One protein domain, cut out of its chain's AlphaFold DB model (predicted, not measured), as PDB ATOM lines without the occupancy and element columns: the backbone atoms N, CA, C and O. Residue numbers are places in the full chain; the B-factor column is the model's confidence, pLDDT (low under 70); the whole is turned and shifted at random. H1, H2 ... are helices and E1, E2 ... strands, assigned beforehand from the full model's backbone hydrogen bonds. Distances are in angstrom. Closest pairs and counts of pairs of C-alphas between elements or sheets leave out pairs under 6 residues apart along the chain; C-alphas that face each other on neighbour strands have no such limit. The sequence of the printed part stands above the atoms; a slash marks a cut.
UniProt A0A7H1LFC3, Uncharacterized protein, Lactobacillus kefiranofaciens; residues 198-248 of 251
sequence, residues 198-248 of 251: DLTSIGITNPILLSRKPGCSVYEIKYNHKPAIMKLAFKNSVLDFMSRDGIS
ATOM      1  N   ASP A 198      44.887  25.548  12.736       84.75
ATOM      2  CA  ASP A 198      45.910  24.983  13.605       84.75
ATOM      3  C   ASP A 198      46.222  25.967  14.737       84.75
ATOM      4  O   ASP A 198      47.015  26.898  14.594       84.75
ATOM      5  N   LEU A 199      45.567  25.757  15.877       88.38
ATOM      6  CA  LEU A 199      45.750  26.567  17.078       88.38
ATOM      7  C   LEU A 199      47.163  26.431  17.669       88.38
ATOM      8  O   LEU A 199      47.626  27.346  18.349       88.38
ATOM      9  N   THR A 200      47.868  25.331  17.385       90.00
ATOM     10  CA  THR A 200      49.214  25.106  17.930       90.00
ATOM     11  C   THR A 200      50.235  26.060  17.316       90.00
ATOM     12  O   THR A 200      51.103  26.557  18.032       90.00
ATOM     13  N   SER A 201      50.055  26.427  16.040       91.69
ATOM     14  CA  SER A 201      50.885  27.419  15.337       91.69
ATOM     15  C   SER A 201      50.869  28.814  15.978       91.69
ATOM     16  O   SER A 201      51.831  29.567  15.849       91.69
ATOM     17  N   ILE A 202      49.803  29.144  16.713       92.12
ATOM     18  CA  ILE A 202      49.654  30.401  17.461       92.12
ATOM     19  C   ILE A 202      49.835  30.202  18.972       92.12
ATOM     20  O   ILE A 202      49.392  31.028  19.768       92.12
ATOM     21  N   GLY A 203      50.465  29.098  19.383       93.94
ATOM     22  CA  GLY A 203      50.820  28.823  20.775       93.94
ATOM     23  C   GLY A 203      49.667  28.340  21.657       93.94
ATOM     24  O   GLY A 203      49.842  28.257  22.872       93.94
ATOM     25  N   ILE A 204      48.499  28.019  21.092       95.12
ATOM     26  CA  ILE A 204      47.316  27.569  21.838       95.12
ATOM     27  C   ILE A 204      47.221  26.041  21.800       95.12
ATOM     28  O   ILE A 204      47.167  25.421  20.741       95.12
ATOM     29  N   THR A 205      47.140  25.422  22.975       94.31
ATOM     30  CA  THR A 205      47.007  23.967  23.146       94.31
ATOM     31  C   THR A 205      45.945  23.624  24.195       94.31
ATOM     32  O   THR A 205      45.564  24.468  25.005       94.31
ATOM     33  N   ASN A 206      45.452  22.381  24.173       92.56
ATOM     34  CA  ASN A 206      44.483  21.820  25.126       92.56
ATOM     35  C   ASN A 206      43.224  22.681  25.381       92.56
ATOM     36  O   ASN A 206      42.938  22.993  26.536       92.56
ATOM     37  N   PRO A 207      42.458  23.073  24.346       92.56
ATOM     38  CA  PRO A 207      41.239  23.839  24.558       92.56
ATOM     39  C   PRO A 207      40.148  22.992  25.223       92.56
ATOM     40  O   PRO A 207      39.664  22.018  24.645       92.56
ATOM     41  N   ILE A 208      39.708  23.408  26.409       93.50
ATOM     42  CA  ILE A 208      38.576  22.829  27.140       93.50
ATOM     43  C   ILE A 208      37.474  23.881  27.204       93.50
ATOM     44  O   ILE A 208      37.679  24.989  27.696       93.50
ATOM     45  N   LEU A 209      36.293  23.563  26.673       92.75
ATOM     46  CA  LEU A 209      35.151  24.477  26.694       92.75
ATOM     47  C   LEU A 209      34.624  24.623  28.128       92.75
ATOM     48  O   LEU A 209      34.123  23.656  28.691       92.75
ATOM     49  N   LEU A 210      34.670  25.839  28.672       92.94
ATOM     50  CA  LEU A 210      34.118  26.159  29.993       92.94
ATOM     51  C   LEU A 210      32.674  26.651  29.904       92.94
ATOM     52  O   LEU A 210      31.830  26.297  30.720       92.94
ATOM     53  N   SER A 211      32.378  27.504  28.922       89.69
ATOM     54  CA  SER A 211      31.018  28.002  28.718       89.69
ATOM     55  C   SER A 211      30.764  28.406  27.275       89.69
ATOM     56  O   SER A 211      31.669  28.818  26.545       89.69
ATOM     57  N   ARG A 212      29.498  28.309  26.873       86.94
ATOM     58  CA  ARG A 212      29.034  28.662  25.537       86.94
ATOM     59  C   ARG A 212      27.770  29.498  25.642       86.94
ATOM     60  O   ARG A 212      26.783  29.073  26.236       86.94
ATOM     61  N   LYS A 213      27.822  30.701  25.079       84.00
ATOM     62  CA  LYS A 213      26.718  31.660  25.018       84.00
ATOM     63  C   LYS A 213      26.592  32.191  23.589       84.00
ATOM     64  O   LYS A 213      27.573  32.175  22.848       84.00
ATOM     65  N   PRO A 214      25.426  32.722  23.190       80.12
ATOM     66  CA  PRO A 214      25.224  33.228  21.834       80.12
ATOM     67  C   PRO A 214      26.251  34.253  21.341       80.12
ATOM     68  O   PRO A 214      26.537  34.278  20.154       80.12
ATOM     69  N   GLY A 215      26.817  35.080  22.226       80.56
ATOM     70  CA  GLY A 215      27.805  36.105  21.859       80.56
ATOM     71  C   GLY A 215      29.267  35.704  22.074       80.56
ATOM     72  O   GLY A 215      30.162  36.399  21.588       80.56
ATOM     73  N   CYS A 216      29.535  34.625  22.817       85.31
ATOM     74  CA  CYS A 216      30.899  34.203  23.118       85.31
ATOM     75  C   CYS A 216      31.002  32.747  23.582       85.31
ATOM     76  O   CYS A 216      30.090  32.184  24.187       85.31
ATOM     77  N   SER A 217      32.170  32.154  23.361       89.38
ATOM     78  CA  SER A 217      32.589  30.917  24.022       89.38
ATOM     79  C   SER A 217      33.846  31.172  24.846       89.38
ATOM     80  O   SER A 217      34.719  31.937  24.433       89.38
ATOM     81  N   VAL A 218      33.925  30.554  26.018       92.31
ATOM     82  CA  VAL A 218      35.063  30.670  26.935       92.31
ATOM     83  C   VAL A 218      35.708  29.304  27.073       92.31
ATOM     84  O   VAL A 218      35.012  28.312  27.296       92.31
ATOM     85  N   TYR A 219      37.027  29.276  26.946       94.94
ATOM     86  CA  TYR A 219      37.836  28.074  27.008       94.94
ATOM     87  C   TYR A 219      38.944  28.237  28.037       94.94
ATOM     88  O   TYR A 219      39.556  29.302  28.132       94.94
ATOM     89  N   GLU A 220      39.235  27.163  28.752       96.81
ATOM     90  CA  GLU A 220      40.541  26.964  29.359       96.81
ATOM     91  C   GLU A 220      41.498  26.486  28.265       96.81
ATOM     92  O   GLU A 220      41.134  25.642  27.443       96.81
ATOM     93  N   ILE A 221      42.695  27.065  28.209       96.69
ATOM     94  CA  ILE A 221      43.738  26.709  27.245       96.69
ATOM     95  C   ILE A 221      45.109  26.699  27.927       96.69
ATOM     96  O   ILE A 221      45.302  27.259  29.008       96.69
ATOM     97  N   LYS A 222      46.103  26.149  27.236       96.88
ATOM     98  CA  LYS A 222      47.516  26.456  27.469       96.88
ATOM     99  C   LYS A 222      48.017  27.378  26.359       96.88
ATOM    100  O   LYS A 222      48.049  26.960  25.203       96.88
ATOM    101  N   TYR A 223      48.415  28.600  26.708       96.25
ATOM    102  CA  TYR A 223      49.064  29.549  25.799       96.25
ATOM    103  C   TYR A 223      50.567  29.582  26.071       96.25
ATOM    104  O   TYR A 223      50.984  29.918  27.181       96.25
ATOM    105  N   ASN A 224      51.385  29.188  25.091       95.19
ATOM    106  CA  ASN A 224      52.841  29.047  25.236       95.19
ATOM    107  C   ASN A 224      53.216  28.287  26.525       95.19
ATOM    108  O   ASN A 224      54.014  28.746  27.341       95.19
ATOM    109  N   HIS A 225      52.568  27.131  26.721       94.19
ATOM    110  CA  HIS A 225      52.703  26.225  27.874       94.19
ATOM    111  C   HIS A 225      52.197  26.743  29.232       94.19
ATOM    112  O   HIS A 225      52.223  25.984  30.202       94.19
ATOM    113  N   LYS A 226      51.680  27.973  29.323       96.75
ATOM    114  CA  LYS A 226      51.102  28.527  30.557       96.75
ATOM    115  C   LYS A 226      49.573  28.435  30.547       96.75
ATOM    116  O   LYS A 226      48.975  28.612  29.484       96.75
ATOM    117  N   PRO A 227      48.922  28.167  31.693       96.69
ATOM    118  CA  PRO A 227      47.464  28.171  31.774       96.69
ATOM    119  C   PRO A 227      46.919  29.567  31.450       96.69
ATOM    120  O   PRO A 227      47.445  30.573  31.927       96.69
ATOM    121  N   ALA A 228      45.873  29.625  30.632       96.81
ATOM    122  CA  ALA A 228      45.206  30.861  30.249       96.81
ATOM    123  C   ALA A 228      43.717  30.622  29.964       96.81
ATOM    124  O   ALA A 228      43.279  29.499  29.710       96.81
ATOM    125  N   ILE A 229      42.940  31.705  29.971       95.88
ATOM    126  CA  ILE A 229      41.541  31.700  29.542       95.88
ATOM    127  C   ILE A 229      41.450  32.364  28.175       95.88
ATOM    128  O   ILE A 229      41.853  33.514  28.004       95.88
ATOM    129  N   MET A 230      40.881  31.654  27.208       92.69
ATOM    130  CA  MET A 230      40.579  32.193  25.888       92.69
ATOM    131  C   MET A 230      39.095  32.518  25.790       92.69
ATOM    132  O   MET A 230      38.236  31.651  25.964       92.69
ATOM    133  N   LYS A 231      38.785  33.767  25.445       90.81
ATOM    134  CA  LYS A 231      37.426  34.205  25.131       90.81
ATOM    135  C   LYS A 231      37.298  34.426  23.630       90.81
ATOM    136  O   LYS A 231      37.897  35.340  23.078       90.81
ATOM    137  N   LEU A 232      36.482  33.604  22.982       87.69
ATOM    138  CA  LEU A 232      36.159  33.731  21.568       87.69
ATOM    139  C   LEU A 232      34.847  34.504  21.417       87.69
ATOM    140  O   LEU A 232      33.784  33.995  21.776       87.69
ATOM    141  N   ALA A 233      34.924  35.735  20.917       86.00
ATOM    142  CA  ALA A 233      33.764  36.576  20.642       86.00
ATOM    143  C   ALA A 233      33.240  36.372  19.212       86.00
ATOM    144  O   ALA A 233      34.016  36.148  18.282       86.00
ATOM    145  N   PHE A 234      31.922  36.470  19.027       83.38
ATOM    146  CA  PHE A 234      31.285  36.239  17.730       83.38
ATOM    147  C   PHE A 234      30.794  37.541  17.089       83.38
ATOM    148  O   PHE A 234      30.098  38.342  17.718       83.38
ATOM    149  N   LYS A 235      31.158  37.738  15.814       84.19
ATOM    150  CA  LYS A 235      30.714  38.880  15.006       84.19
ATOM    151  C   LYS A 235      29.208  38.813  14.779       84.19
ATOM    152  O   LYS A 235      28.702  37.744  14.445       84.19
ATOM    153  N   ASN A 236      28.526  39.954  14.859       82.69
ATOM    154  CA  ASN A 236      27.076  40.055  14.669       82.69
ATOM    155  C   ASN A 236      26.289  39.056  15.543       82.69
ATOM    156  O   ASN A 236      25.319  38.453  15.094       82.69
ATOM    157  N   SER A 237      26.699  38.843  16.789       81.56
ATOM    158  CA  SER A 237      25.940  38.037  17.746       81.56
ATOM    159  C   SER A 237      25.715  38.845  19.012       81.56
ATOM    160  O   SER A 237      26.634  39.509  19.484       81.56
ATOM    161  N   VAL A 238      24.487  38.784  19.543       82.06
ATOM    162  CA  VAL A 238      24.058  39.524  20.744       82.06
ATOM    163  C   VAL A 238      24.444  41.008  20.663       82.06
ATOM    164  O   VAL A 238      25.258  41.495  21.439       82.06
ATOM    165  N   LEU A 239      23.889  41.714  19.673       81.25
ATOM    166  CA  LEU A 239      24.074  43.159  19.544       81.25
ATOM    167  C   LEU A 239      23.540  43.932  20.754       81.25
ATOM    168  O   LEU A 239      22.432  43.672  21.223       81.25
ATOM    169  N   ASP A 240      24.295  44.926  21.201       80.06
ATOM    170  CA  ASP A 240      23.806  45.902  22.167       80.06
ATOM    171  C   ASP A 240      22.900  46.968  21.512       80.06
ATOM    172  O   ASP A 240      22.642  46.963  20.305       80.06
ATOM    173  N   PHE A 241      22.420  47.921  22.316       76.69
ATOM    174  CA  PHE A 241      21.565  49.016  21.845       76.69
ATOM    175  C   PHE A 241      22.247  49.931  20.811       76.69
ATOM    176  O   PHE A 241      21.563  50.607  20.046       76.69
ATOM    177  N   MET A 242      23.583  49.933  20.752       80.12
ATOM    178  CA  MET A 242      24.379  50.659  19.758       80.12
ATOM    179  C   MET A 242      24.711  49.798  18.532       80.12
ATOM    180  O   MET A 242      25.505  50.209  17.687       80.12
ATOM    181  N   SER A 243      24.117  48.607  18.404       80.25
ATOM    182  CA  SER A 243      24.420  47.634  17.346       80.25
ATOM    183  C   SER A 243      25.873  47.134  17.340       80.25
ATOM    184  O   SER A 243      26.389  46.763  16.280       80.25
ATOM    185  N   ARG A 244      26.529  47.114  18.506       80.25
ATOM    186  CA  ARG A 244      27.875  46.557  18.707       80.25
ATOM    187  C   ARG A 244      27.780  45.094  19.117       80.25
ATOM    188  O   ARG A 244      26.882  44.721  19.860       80.25
ATOM    189  N   ASP A 245      28.692  44.267  18.619       82.12
ATOM    190  CA  ASP A 245      28.741  42.827  18.894       82.12
ATOM    191  C   ASP A 245      29.814  42.469  19.932       82.12
ATOM    192  O   ASP A 245      30.580  43.316  20.396       82.12
ATOM    193  N   GLY A 246      29.919  41.181  20.267       75.62
ATOM    194  CA  GLY A 246      30.931  40.690  21.201       75.62
ATOM    195  C   GLY A 246      32.377  41.039  20.818       75.62
ATOM    196  O   GLY A 246      33.208  41.148  21.717       75.62
ATOM    197  N   ILE A 247      32.691  41.238  19.529       79.88
ATOM    198  CA  ILE A 247      34.041  41.633  19.082       79.88
ATOM    199  C   ILE A 247      34.331  43.068  19.508       79.88
ATOM    200  O   ILE A 247      35.428  43.377  19.957       79.88
ATOM    201  N   SER A 248      33.323  43.932  19.446       78.94
ATOM    202  CA  SER A 248      33.435  45.334  19.860       78.94
ATOM    203  C   SER A 248      33.741  45.482  21.359       78.94
ATOM    204  O   SER A 248      34.286  46.501  21.780       78.94
TER     205      SER A 248
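Overview. This is residues 198 to 248 of the 251 residues of an uncharacterized protein of Lactobacillus kefiranofaciens (UniProt A0A7H1LFC3). What shape does the printed part take? It is a long, strongly twisted ribbon of three antiparallel strands, E1, E2 and E3, with the short helix H1 at the end where E1 begins and a loop, residues 234 to 248, running on past the end of E3. What is it made of? The printed part has 51 residues, with one named helix and three named strands in the order H1 E1 E2 E3; the sheet order is E1 - E2 - E3, and the class is mostly strand. How large and how dense is it? It is loose, with a radius of gyration of the C-alphas of 12.8 A, and only just elongated, spanning 39 by 20 by 16 A.

Along the chain. Where does the first element lie? H1 holds residues 199 to 202, beginning at C-alpha 199 at (45.750, 26.567, 17.078). Which residues form the strands? E1 holds residues 204 to 213 and is 21.2 A long, E2 holds residues 216 to 223 and is 18.9 A long, and E3 holds residues 226 to 233 and is 21.5 A long. E3 ends at C-alpha 233, at (33.764, 36.576, 20.642). Do the strands run straight? E1 bends by 71 degrees at residue 207, and E2 bends by 66 degrees at residue 220.

Arrangement. How does H1 meet the sheet? H1 is on the sheet but only grazes it, with its residues 199 to 202. Its closest C-alphas to E1 are those of Leu 199 and Thr 205, 6.7 A apart. Too short for any O i to N i+4 pair, it has one O i to N i+3 pair, which is within hydrogen-bond range. How do E1 and E2 pair? They are a hairpin, antiparallel at 159 degrees, with N 208 and O 220 within hydrogen-bond range at 2.8 A and N 222 and O 205 at 2.8 A. How do E2 and E3 pair? They are also a hairpin, a meander with E1 in which each strand is the antiparallel neighbour of the one before. Their directions stand at 157 degrees; N 219 and O 230 are within hydrogen-bond range at 2.8 A, and E1 and E3 are the edge strands.

Size, cuts and confidence. How far does it reach? The two C-alphas farthest apart are those of His 225 and Phe 241, at 39.1 A. Are there cuts or long links? The printed part has no cut, and the links H1 to E1, E1 to E2 and E2 to E3 are tight. Residues 234 to 248 hold no named element, and their C-alphas lie 8 to 22 A from the mean of all C-alphas. How confident is the model? The mean pLDDT of the printed part is 88.4, and no printed residue is under 70.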